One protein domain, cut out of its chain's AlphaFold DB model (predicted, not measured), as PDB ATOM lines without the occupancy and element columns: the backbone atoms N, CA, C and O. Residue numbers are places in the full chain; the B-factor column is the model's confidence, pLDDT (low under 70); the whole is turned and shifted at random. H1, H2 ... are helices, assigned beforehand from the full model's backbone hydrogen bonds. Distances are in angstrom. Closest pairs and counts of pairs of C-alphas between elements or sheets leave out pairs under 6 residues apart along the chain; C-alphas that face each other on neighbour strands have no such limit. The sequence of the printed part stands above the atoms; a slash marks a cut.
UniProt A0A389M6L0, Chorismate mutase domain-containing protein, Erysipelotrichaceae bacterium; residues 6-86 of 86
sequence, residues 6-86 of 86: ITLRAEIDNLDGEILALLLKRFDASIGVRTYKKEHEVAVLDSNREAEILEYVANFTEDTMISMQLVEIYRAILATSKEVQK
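What this domain is: This is residues 6 to 86 of the 86 residues of the protein "Chorismate mutase domain-containing protein" of Erysipelotrichaceae bacterium (UniProt A0A389M6L0). One long, straight helix, H1, makes the length, and a helical hairpin of H2 and H3 folds back beside its second half, reaching H1 through the last residues of H3. Residues 6 to 22 of H1 stick out. The printed part, 81 residues with three named helices in the order H1, H2, H3 and no named strand, is all helix, loose, with a radius of gyration of the C-alphas of 15.4 A, and spans 52 by 26 by 16 A.

Where its parts are: H1, residues 6 to 39, begins at C-alpha 6 (42.442, -15.978, 59.641) and is 50.1 A long. H2 is residues 47 to 58, 16.6 A. H3, residues 64 to 84, is 30.2 A long and ends at C-alpha 84 (25.832, -39.974, 40.861).

How they stand to each other: H1 touches H3 with residues 27 to 31 alone, and H3 touches H1 with residues 81 to 84 alone; the closest C-alphas, of Phe 27 and Ser 81, are 6.0 A apart. They run the same way at a steep tilt of 50 degrees. H1 and H2 are apart. H2 and H3, a helical hairpin, touch, closest at the C-alphas of Ala 58 and Ser 67, 5.1 A. They run opposite ways at a shallow tilt of 34 degrees, only just short of steep. In H1, H2 and H3 every O i to N i+4 pair is within hydrogen-bond range.

The domain as a whole: The C-alphas farthest apart, of Ile 6 and Glu 41, are 52.6 A apart. The printed part has no cut and no long link. Residues 44 to 46 have pLDDT under 70.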
ATOM      1  N   ILE A   6      43.691 -15.448  59.078       97.19
ATOM      2  CA  ILE A   6      42.442 -15.978  59.641       97.19
ATOM      3  C   ILE A   6      41.262 -15.526  58.780       97.19
ATOM      4  O   ILE A   6      40.423 -16.342  58.406       97.19
ATOM      5  N   THR A   7      41.245 -14.253  58.394       96.88
ATOM      6  CA  THR A   7      40.217 -13.663  57.535       96.88
ATOM      7  C   THR A   7      40.218 -14.302  56.150       96.88
ATOM      8  O   THR A   7      39.158 -14.645  55.637       96.88
ATOM      9  N   LEU A   8      41.400 -14.503  55.555       97.56
ATOM     10  CA  LEU A   8      41.526 -15.150  54.245       97.56
ATOM     11  C   LEU A   8      41.047 -16.608  54.272       97.56
ATOM     12  O   LEU A   8      40.392 -17.051  53.337       97.56
ATOM     13  N   ARG A   9      41.338 -17.353  55.344       97.75
ATOM     14  CA  ARG A   9      40.853 -18.734  55.495       97.75
ATOM     15  C   ARG A   9      39.342 -18.797  55.672       97.75
ATOM     16  O   ARG A   9      38.710 -19.591  54.998       97.75
ATOM     17  N   ALA A  10      38.766 -17.911  56.483       97.81
ATOM     18  CA  ALA A  10      37.315 -17.837  56.632       97.81
ATOM     19  C   ALA A  10      36.609 -17.497  55.306       97.81
ATOM     20  O   ALA A  10      35.515 -17.979  55.037       97.81
ATOM     21  N   GLU A  11      37.230 -16.674  54.457       98.06
ATOM     22  CA  GLU A  11      36.727 -16.394  53.110       98.06
ATOM     23  C   GLU A  11      36.765 -17.636  52.210       98.06
ATOM     24  O   GLU A  11      35.781 -17.900  51.525       98.06
ATOM     25  N   ILE A  12      37.844 -18.427  52.263       98.06
ATOM     26  CA  ILE A  12      37.927 -19.719  51.562       98.06
ATOM     27  C   ILE A  12      36.840 -20.675  52.061       98.06
ATOM     28  O   ILE A  12      36.095 -21.200  51.244       98.06
ATOM     29  N   ASP A  13      36.687 -20.835  53.377       98.31
ATOM     30  CA  ASP A  13      35.686 -21.739  53.960       98.31
ATOM     31  C   ASP A  13      34.258 -21.373  53.507       98.31
ATOM     32  O   ASP A  13      33.436 -22.246  53.214       98.31
ATOM     33  N   ASN A  14      33.960 -20.072  53.408       98.56
ATOM     34  CA  ASN A  14      32.675 -19.595  52.899       98.56
ATOM     35  C   ASN A  14      32.493 -19.919  51.408       98.56
ATOM     36  O   ASN A  14      31.444 -20.434  51.019       98.56
ATOM     37  N   LEU A  15      33.512 -19.652  50.584       98.56
ATOM     38  CA  LEU A  15      33.489 -19.966  49.153       98.56
ATOM     39  C   LEU A  15      33.338 -21.470  48.907       98.56
ATOM     40  O   LEU A  15      32.564 -21.873  48.040       98.56
ATOM     41  N   ASP A  16      34.009 -22.305  49.696       98.50
ATOM     42  CA  ASP A  16      33.880 -23.759  49.623       98.50
ATOM     43  C   ASP A  16      32.444 -24.201  49.927       98.50
ATOM     44  O   ASP A  16      31.886 -25.045  49.221       98.50
ATOM     45  N   GLY A  17      31.794 -23.578  50.917       98.44
ATOM     46  CA  GLY A  17      30.371 -23.788  51.189       98.44
ATOM     47  C   GLY A  17      29.478 -23.472  49.982       98.44
ATOM     48  O   GLY A  17      28.578 -24.250  49.648       98.44
ATOM     49  N   GLU A  18      29.746 -22.366  49.286       98.69
ATOM     50  CA  GLU A  18      29.015 -21.983  48.074       98.69
ATOM     51  C   GLU A  18      29.269 -22.949  46.909       98.69
ATOM     52  O   GLU A  18      28.320 -23.377  46.242       98.69
ATOM     53  N   ILE A  19      30.523 -23.352  46.693       98.25
ATOM     54  CA  ILE A  19      30.911 -24.324  45.661       98.25
ATOM     55  C   ILE A  19      30.188 -25.653  45.892       98.25
ATOM     56  O   ILE A  19      29.581 -26.193  44.964       98.25
ATOM     57  N   LEU A  20      30.187 -26.164  47.125       98.06
ATOM     58  CA  LEU A  20      29.497 -27.408  47.473       98.06
ATOM     59  C   LEU A  20      27.988 -27.308  47.226       98.06
ATOM     60  O   LEU A  20      27.398 -28.207  46.621       98.06
ATOM     61  N   ALA A  21      27.360 -26.199  47.625       98.31
ATOM     62  CA  ALA A  21      25.937 -25.975  47.383       98.31
ATOM     63  C   ALA A  21      25.600 -25.917  45.881       98.31
ATOM     64  O   ALA A  21      24.565 -26.435  45.454       98.31
ATOM     65  N   LEU A  22      26.468 -25.311  45.063       98.38
ATOM     66  CA  LEU A  22      26.312 -25.269  43.607       98.38
ATOM     67  C   LEU A  22      26.502 -26.647  42.963       98.38
ATOM     68  O   LEU A  22      25.743 -27.001  42.059       98.38
ATOM     69  N   LEU A  23      27.464 -27.440  43.438       97.25
ATOM     70  CA  LEU A  23      27.690 -28.800  42.947       97.25
ATOM     71  C   LEU A  23      26.483 -29.706  43.205       97.25
ATOM     72  O   LEU A  23      26.057 -30.403  42.285       97.25
ATOM     73  N   LEU A  24      25.883 -29.643  44.398       97.00
ATOM     74  CA  LEU A  24      24.661 -30.393  44.710       97.00
ATOM     75  C   LEU A  24      23.520 -30.037  43.748       97.00
ATOM     76  O   LEU A  24      22.971 -30.916  43.089       97.00
ATOM     77  N   LYS A  25      23.246 -28.737  43.566       97.69
ATOM     78  CA  LYS A  25      22.228 -28.264  42.611       97.69
ATOM     79  C   LYS A  25      22.509 -28.733  41.182       97.69
ATOM     80  O   LYS A  25      21.590 -29.091  40.445       97.69
ATOM     81  N   ARG A  26      23.780 -28.729  40.771       96.50
ATOM     82  CA  ARG A  26      24.201 -29.208  39.449       96.50
ATOM     83  C   ARG A  26      23.935 -30.706  39.289       96.50
ATOM     84  O   ARG A  26      23.497 -31.120  38.217       96.50
ATOM     85  N   PHE A  27      24.201 -31.511  40.315       95.00
ATOM     86  CA  PHE A  27      23.932 -32.949  40.277       95.00
ATOM     87  C   PHE A  27      22.436 -33.249  40.207       95.00
ATOM     88  O   PHE A  27      22.043 -34.052  39.361       95.00
ATOM     89  N   ASP A  28      21.604 -32.542  40.973       95.50
ATOM     90  CA  ASP A  28      20.143 -32.669  40.892       95.50
ATOM     91  C   ASP A  28      19.629 -32.378  39.474       95.50
ATOM     92  O   ASP A  28      18.862 -33.158  38.902       95.50
ATOM     93  N   ALA A  29      20.118 -31.300  38.849       94.56
ATOM     94  CA  ALA A  29      19.791 -30.983  37.459       94.56
ATOM     95  C   ALA A  29      20.249 -32.090  36.492       94.56
ATOM     96  O   ALA A  29      19.522 -32.459  35.568       94.56
ATOM     97  N   SER A  30      21.436 -32.658  36.717       91.44
ATOM     98  CA  SER A  30      21.978 -33.745  35.900       91.44
ATOM     99  C   SER A  30      21.157 -35.036  36.012       91.44
ATOM    100  O   SER A  30      20.960 -35.723  35.010       91.44
ATOM    101  N   ILE A  31      20.640 -35.355  37.203       91.31
ATOM    102  CA  ILE A  31      19.691 -36.457  37.415       91.31
ATOM    103  C   ILE A  31      18.390 -36.176  36.654       91.31
ATOM    104  O   ILE A  31      17.897 -37.053  35.945       91.31
ATOM    105  N   GLY A  32      17.875 -34.945  36.727       92.12
ATOM    106  CA  GLY A  32      16.694 -34.518  35.972       92.12
ATOM    107  C   GLY A  32      16.838 -34.731  34.461       92.12
ATOM    108  O   GLY A  32      15.933 -35.276  33.829       92.12
ATOM    109  N   VAL A  33      18.000 -34.396  33.886       89.50
ATOM    110  CA  VAL A  33      18.303 -34.657  32.465       89.50
ATOM    111  C   VAL A  33      18.239 -36.153  32.144       89.50
ATOM    112  O   VAL A  33      17.664 -36.532  31.123       89.50
ATOM    113  N   ARG A  34      18.791 -37.021  33.003       86.25
ATOM    114  CA  ARG A  34      18.720 -38.479  32.802       86.25
ATOM    115  C   ARG A  34      17.278 -38.980  32.828       86.25
ATOM    116  O   ARG A  34      16.903 -39.755  31.948       86.25
ATOM    117  N   THR A  35      16.483 -38.544  33.805       88.56
ATOM    118  CA  THR A  35      15.062 -38.907  33.922       88.56
ATOM    119  C   THR A  35      14.299 -38.504  32.667       88.56
ATOM    120  O   THR A  35      13.659 -39.349  32.047       88.56
ATOM    121  N   TYR A  36      14.475 -37.260  32.216       90.38
ATOM    122  CA  TYR A  36      13.861 -36.766  30.987       90.38
ATOM    123  C   TYR A  36      14.244 -37.614  29.765       90.38
ATOM    124  O   TYR A  36      13.367 -38.061  29.027       90.38
ATOM    125  N   LYS A  37      15.542 -37.886  29.557       86.75
ATOM    126  CA  LYS A  37      16.012 -38.700  28.419       86.75
ATOM    127  C   LYS A  37      15.424 -40.113  28.443       86.75
ATOM    128  O   LYS A  37      15.054 -40.624  27.390       86.75
ATOM    129  N   LYS A  38      15.301 -40.719  29.631       85.25
ATOM    130  CA  LYS A  38      14.692 -42.043  29.818       85.25
ATOM    131  C   LYS A  38      13.205 -42.048  29.457       85.25
ATOM    132  O   LYS A  38      12.753 -42.991  28.822       85.25
ATOM    133  N   GLU A  39      12.464 -41.018  29.855       89.94
ATOM    134  CA  GLU A  39      11.028 -40.888  29.568       89.94
ATOM    135  C   GLU A  39      10.732 -40.608  28.088       89.94
ATOM    136  O   GLU A  39       9.677 -40.993  27.597       89.94
ATOM    137  N   HIS A  40      11.665 -39.970  27.375       89.06
ATOM    138  CA  HIS A  40      11.488 -39.534  25.985       89.06
ATOM    139  C   HIS A  40      12.277 -40.376  24.966       89.06
ATOM    140  O   HIS A  40      12.416 -39.963  23.818       89.06
ATOM    141  N   GLU A  41      12.833 -41.522  25.381       81.12
ATOM    142  CA  GLU A  41      13.627 -42.438  24.536       81.12
ATOM    143  C   GLU A  41      14.806 -41.763  23.798       81.12
ATOM    144  O   GLU A  41      15.268 -42.212  22.748       81.12
ATOM    145  N   VAL A  42      15.338 -40.676  24.366       80.69
ATOM    146  CA  VAL A  42      16.501 -39.968  23.822       80.69
ATOM    147  C   VAL A  42      17.769 -40.717  24.219       80.69
ATOM    148  O   VAL A  42      17.943 -41.102  25.378       80.69
ATOM    149  N   ALA A  43      18.695 -40.892  23.273       73.75
ATOM    150  CA  ALA A  43      19.979 -41.529  23.543       73.75
ATOM    151  C   ALA A  43      20.703 -40.849  24.724       73.75
ATOM    152  O   ALA A  43      20.911 -39.635  24.759       73.75
ATOM    153  N   VAL A  44      21.090 -41.658  25.712       60.81
ATOM    154  CA  VAL A  44      21.730 -41.192  26.954       60.81
ATOM    155  C   VAL A  44      23.170 -40.719  26.708       60.81
ATOM    156  O   VAL A  44      23.688 -39.915  27.480       60.81
ATOM    157  N   LEU A  45      23.809 -41.170  25.621       62.94
ATOM    158  CA  LEU A  45      25.183 -40.800  25.296       62.94
ATOM    159  C   LEU A  45      25.241 -39.390  24.697       62.94
ATOM    160  O   LEU A  45      24.748 -39.157  23.598       62.94
ATOM    161  N   ASP A  46      25.866 -38.467  25.423       68.88
ATOM    162  CA  ASP A  46      25.975 -37.060  25.032       68.88
ATOM    163  C   ASP A  46      27.422 -36.573  25.156       68.88
ATOM    164  O   ASP A  46      27.742 -35.614  25.856       68.88
ATOM    165  N   SER A  47      28.331 -37.292  24.490       73.62
ATOM    166  CA  SER A  47      29.745 -36.908  24.400       73.62
ATOM    167  C   SER A  47      29.923 -35.505  23.815       73.62
ATOM    168  O   SER A  47      30.883 -34.818  24.156       73.62
ATOM    169  N   ASN A  48      28.977 -35.068  22.978       83.62
ATOM    170  CA  ASN A  48      28.948 -33.721  22.420       83.62
ATOM    171  C   ASN A  48      28.707 -32.686  23.522       83.62
ATOM    172  O   ASN A  48      29.469 -31.727  23.628       83.62
ATOM    173  N   ARG A  49      27.739 -32.919  24.417       88.38
ATOM    174  CA  ARG A  49      27.476 -31.986  25.516       88.38
ATOM    175  C   ARG A  49      28.645 -31.846  26.488       88.38
ATOM    176  O   ARG A  49      28.891 -30.757  27.001       88.38
ATOM    177  N   GLU A  50      29.372 -32.924  26.763       90.81
ATOM    178  CA  GLU A  50      30.569 -32.850  27.610       90.81
ATOM    179  C   GLU A  50      31.686 -32.032  26.963       90.81
ATOM    180  O   GLU A  50      32.317 -31.228  27.648       90.81
ATOM    181  N   ALA A  51      31.899 -32.200  25.655       92.62
ATOM    182  CA  ALA A  51      32.876 -31.414  24.910       92.62
ATOM    183  C   ALA A  51      32.539 -29.915  24.950       92.62
ATOM    184  O   ALA A  51      33.414 -29.116  25.273       92.62
ATOM    185  N   GLU A  52      31.270 -29.545  24.743       94.62
ATOM    186  CA  GLU A  52      30.802 -28.152  24.835       94.62
ATOM    187  C   GLU A  52      31.057 -27.531  26.217       94.62
ATOM    188  O   GLU A  52      31.455 -26.373  26.325       94.62
ATOM    189  N   ILE A  53      30.835 -28.292  27.297       95.38
ATOM    190  CA  ILE A  53      31.090 -27.809  28.663       95.38
ATOM    191  C   ILE A  53      32.586 -27.558  28.865       95.38
ATOM    192  O   ILE A  53      32.961 -26.531  29.424       95.38
ATOM    193  N   LEU A  54      33.444 -28.482  28.428       96.38
ATOM    194  CA  LEU A  54      34.890 -28.334  28.583       96.38
ATOM    195  C   LEU A  54      35.445 -27.192  27.725       96.38
ATOM    196  O   LEU A  54      36.322 -26.471  28.191       96.38
ATOM    197  N   GLU A  55      34.915 -26.987  26.519       96.75
ATOM    198  CA  GLU A  55      35.262 -25.844  25.671       96.75
ATOM    199  C   GLU A  55      34.841 -24.518  26.313       96.75
ATOM    200  O   GLU A  55      35.628 -23.572  26.354       96.75
ATOM    201  N   TYR A  56      33.635 -24.450  26.882       97.06
ATOM    202  CA  TYR A  56      33.188 -23.274  27.627       97.06
ATOM    203  C   TYR A  56      34.130 -22.954  28.797       97.06
ATOM    204  O   TYR A  56      34.544 -21.810  28.971       97.06
ATOM    205  N   VAL A  57      34.513 -23.971  29.575       97.00
ATOM    206  CA  VAL A  57      35.408 -23.809  30.731       97.00
ATOM    207  C   VAL A  57      36.815 -23.395  30.302       97.00
ATOM    208  O   VAL A  57      37.408 -22.522  30.934       97.00
ATOM    209  N   ALA A  58      37.330 -23.957  29.205       96.44
ATOM    210  CA  ALA A  58      38.634 -23.595  28.655       96.44
ATOM    211  C   ALA A  58      38.712 -22.117  28.228       96.44
ATOM    212  O   ALA A  58      39.783 -21.517  28.264       96.44
ATOM    213  N   ASN A  59      37.579 -21.515  27.865       96.75
ATOM    214  CA  ASN A  59      37.493 -20.113  27.452       96.75
ATOM    215  C   ASN A  59      36.963 -19.183  28.558       96.75
ATOM    216  O   ASN A  59      36.684 -18.015  28.297       96.75
ATOM    217  N   PHE A  60      36.808 -19.674  29.794       96.44
ATOM    218  CA  PHE A  60      36.234 -18.888  30.891       96.44
ATOM    219  C   PHE A  60      37.152 -17.751  31.373       96.44
ATOM    220  O   PHE A  60      36.685 -16.787  31.977       96.44
ATOM    221  N   THR A  61      38.457 -17.851  31.119       95.00
ATOM    222  CA  THR A  61      39.451 -16.836  31.481       95.00
ATOM    223  C   THR A  61      40.556 -16.756  30.431       95.00
ATOM    224  O   THR A  61      40.880 -17.755  29.790       95.00
ATOM    225  N   GLU A  62      41.148 -15.570  30.271       95.44
ATOM    226  CA  GLU A  62      42.308 -15.339  29.395       95.44
ATOM    227  C   GLU A  62      43.612 -15.911  29.981       95.44
ATOM    228  O   GLU A  62      44.595 -16.095  29.260       95.44
ATOM    229  N   ASP A  63      43.636 -16.226  31.283       97.06
ATOM    230  CA  ASP A  63      44.774 -16.887  31.921       97.06
ATOM    231  C   ASP A  63      44.811 -18.370  31.529       97.06
ATOM    232  O   ASP A  63      44.039 -19.198  32.022       97.06
ATOM    233  N   THR A  64      45.744 -18.713  30.642       94.38
ATOM    234  CA  THR A  64      45.883 -20.067  30.098       94.38
ATOM    235  C   THR A  64      46.252 -21.102  31.157       94.38
ATOM    236  O   THR A  64      45.811 -22.250  31.065       94.38
ATOM    237  N   MET A  65      47.014 -20.726  32.188       95.50
ATOM    238  CA  MET A  65      47.369 -21.639  33.272       95.50
ATOM    239  C   MET A  65      46.138 -21.952  34.120       95.50
ATOM    240  O   MET A  65      45.863 -23.125  34.380       95.50
ATOM    241  N   ILE A  66      45.376 -20.928  34.513       95.75
ATOM    242  CA  ILE A  66      44.145 -21.103  35.294       95.75
ATOM    243  C   ILE A  66      43.095 -21.857  34.476       95.75
ATOM    244  O   ILE A  66      42.477 -22.784  34.996       95.75
ATOM    245  N   SER A  67      42.934 -21.525  33.194       96.38
ATOM    246  CA  SER A  67      42.023 -22.215  32.275       96.38
ATOM    247  C   SER A  67      42.269 -23.729  32.257       96.38
ATOM    248  O   SER A  67      41.336 -24.507  32.472       96.38
ATOM    249  N   MET A  68      43.528 -24.166  32.122       96.12
ATOM    250  CA  MET A  68      43.865 -25.594  32.174       96.12
ATOM    251  C   MET A  68      43.463 -26.245  33.506       96.12
ATOM    252  O   MET A  68      42.938 -27.356  33.506       96.12
ATOM    253  N   GLN A  69      43.661 -25.563  34.639       97.75
ATOM    254  CA  GLN A  69      43.256 -26.099  35.944       97.75
ATOM    255  C   GLN A  69      41.729 -26.201  36.075       97.75
ATOM    256  O   GLN A  69      41.218 -27.197  36.586       97.75
ATOM    257  N   LEU A  70      40.986 -25.209  35.575       97.81
ATOM    258  CA  LEU A  70      39.521 -25.231  35.581       97.81
ATOM    259  C   LEU A  70      38.966 -26.379  34.734       97.81
ATOM    260  O   LEU A  70      38.013 -27.038  35.154       97.81
ATOM    261  N   VAL A  71      39.577 -26.653  33.577       97.81
ATOM    262  CA  VAL A  71      39.210 -27.793  32.725       97.81
ATOM    263  C   VAL A  71      39.371 -29.111  33.485       97.81
ATOM    264  O   VAL A  71      38.449 -29.926  33.473       97.81
ATOM    265  N   GLU A  72      40.480 -29.311  34.199       97.88
ATOM    266  CA  GLU A  72      40.704 -30.535  34.980       97.88
ATOM    267  C   GLU A  72      39.706 -30.687  36.138       97.88
ATOM    268  O   GLU A  72      39.145 -31.769  36.340       97.88
ATOM    269  N   ILE A  73      39.381 -29.593  36.833       97.94
ATOM    270  CA  ILE A  73      38.317 -29.582  37.849       97.94
ATOM    271  C   ILE A  73      36.981 -30.001  37.222       97.94
ATOM    272  O   ILE A  73      36.274 -30.860  37.755       97.94
ATOM    273  N   TYR A  74      36.634 -29.451  36.059       97.31
ATOM    274  CA  TYR A  74      35.379 -29.784  35.389       97.31
ATOM    275  C   TYR A  74      35.330 -31.219  34.868       97.31
ATOM    276  O   TYR A  74      34.263 -31.836  34.921       97.31
ATOM    277  N   ARG A  75      36.456 -31.798  34.432       96.44
ATOM    278  CA  ARG A  75      36.529 -33.232  34.110       96.44
ATOM    279  C   ARG A  75      36.174 -34.086  35.324       96.44
ATOM    280  O   ARG A  75      35.371 -35.011  35.190       96.44
ATOM    281  N   ALA A  76      36.705 -33.754  36.501       97.00
ATOM    282  CA  ALA A  76      36.390 -34.465  37.738       97.00
ATOM    283  C   ALA A  76      34.908 -34.314  38.132       97.00
ATOM    284  O   ALA A  76      34.255 -35.302  38.484       97.00
ATOM    285  N   ILE A  77      34.343 -33.109  38.002       96.44
ATOM    286  CA  ILE A  77      32.912 -32.859  38.240       96.44
ATOM    287  C   ILE A  77      32.049 -33.691  37.283       96.44
ATOM    288  O   ILE A  77      31.094 -34.328  37.722       96.44
ATOM    289  N   LEU A  78      32.368 -33.713  35.984       93.69
ATOM    290  CA  LEU A  78      31.626 -34.482  34.980       93.69
ATOM    291  C   LEU A  78      31.711 -35.991  35.237       93.69
ATOM    292  O   LEU A  78      30.683 -36.667  35.187       93.69
ATOM    293  N   ALA A  79      32.899 -36.507  35.558       93.19
ATOM    294  CA  ALA A  79      33.090 -37.908  35.925       93.19
ATOM    295  C   ALA A  79      32.244 -38.281  37.154       93.19
ATOM    296  O   ALA A  79      31.499 -39.257  37.117       93.19
ATOM    297  N   THR A  80      32.271 -37.448  38.197       93.69
ATOM    298  CA  THR A  80      31.464 -37.642  39.414       93.69
ATOM    299  C   THR A  80      29.969 -37.584  39.111       93.69
ATOM    300  O   THR A  80      29.204 -38.424  39.577       93.69
ATOM    301  N   SER A  81      29.543 -36.641  38.264       90.75
ATOM    302  CA  SER A  81      28.152 -36.503  37.825       90.75
ATOM    303  C   SER A  81      27.640 -37.801  37.200       90.75
ATOM    304  O   SER A  81      26.499 -38.177  37.453       90.75
ATOM    305  N   LYS A  82      28.454 -38.496  36.393       88.31
ATOM    306  CA  LYS A  82      28.078 -39.787  35.787       88.31
ATOM    307  C   LYS A  82      27.883 -40.878  36.831       88.31
ATOM    308  O   LYS A  82      26.955 -41.664  36.691       88.31
ATOM    309  N   GLU A  83      28.728 -40.916  37.858       88.44
ATOM    310  CA  GLU A  83      28.608 -41.880  38.956       88.44
ATOM    311  C   GLU A  83      27.345 -41.631  39.789       88.44
ATOM    312  O   GLU A  83      26.601 -42.570  40.048       88.44
ATOM    313  N   VAL A  84      27.050 -40.369  40.122       86.19
ATOM    314  CA  VAL A  84      25.832 -39.974  40.861       86.19
ATOM    315  C   VAL A  84      24.552 -40.279  40.074       86.19
ATOM    316  O   VAL A  84      23.514 -40.576  40.654       86.19
ATOM    317  N   GLN A  85      24.618 -40.207  38.746       78.31
ATOM    318  CA  GLN A  85      23.486 -40.478  37.866       78.31
ATOM    319  C   GLN A  85      23.169 -41.961  37.681       78.31
ATOM    320  O   GLN A  85      22.118 -42.226  37.101       78.31
ATOM    321  N   LYS A  86      24.048 -42.903  38.055       71.25
ATOM    322  CA  LYS A  86      23.807 -44.345  37.852       71.25
ATOM    323  C   LYS A  86      22.538 -44.792  38.575       71.25
ATOM    324  O   LYS A  86      21.653 -45.344  37.867       71.25
TER     325      LYS A  86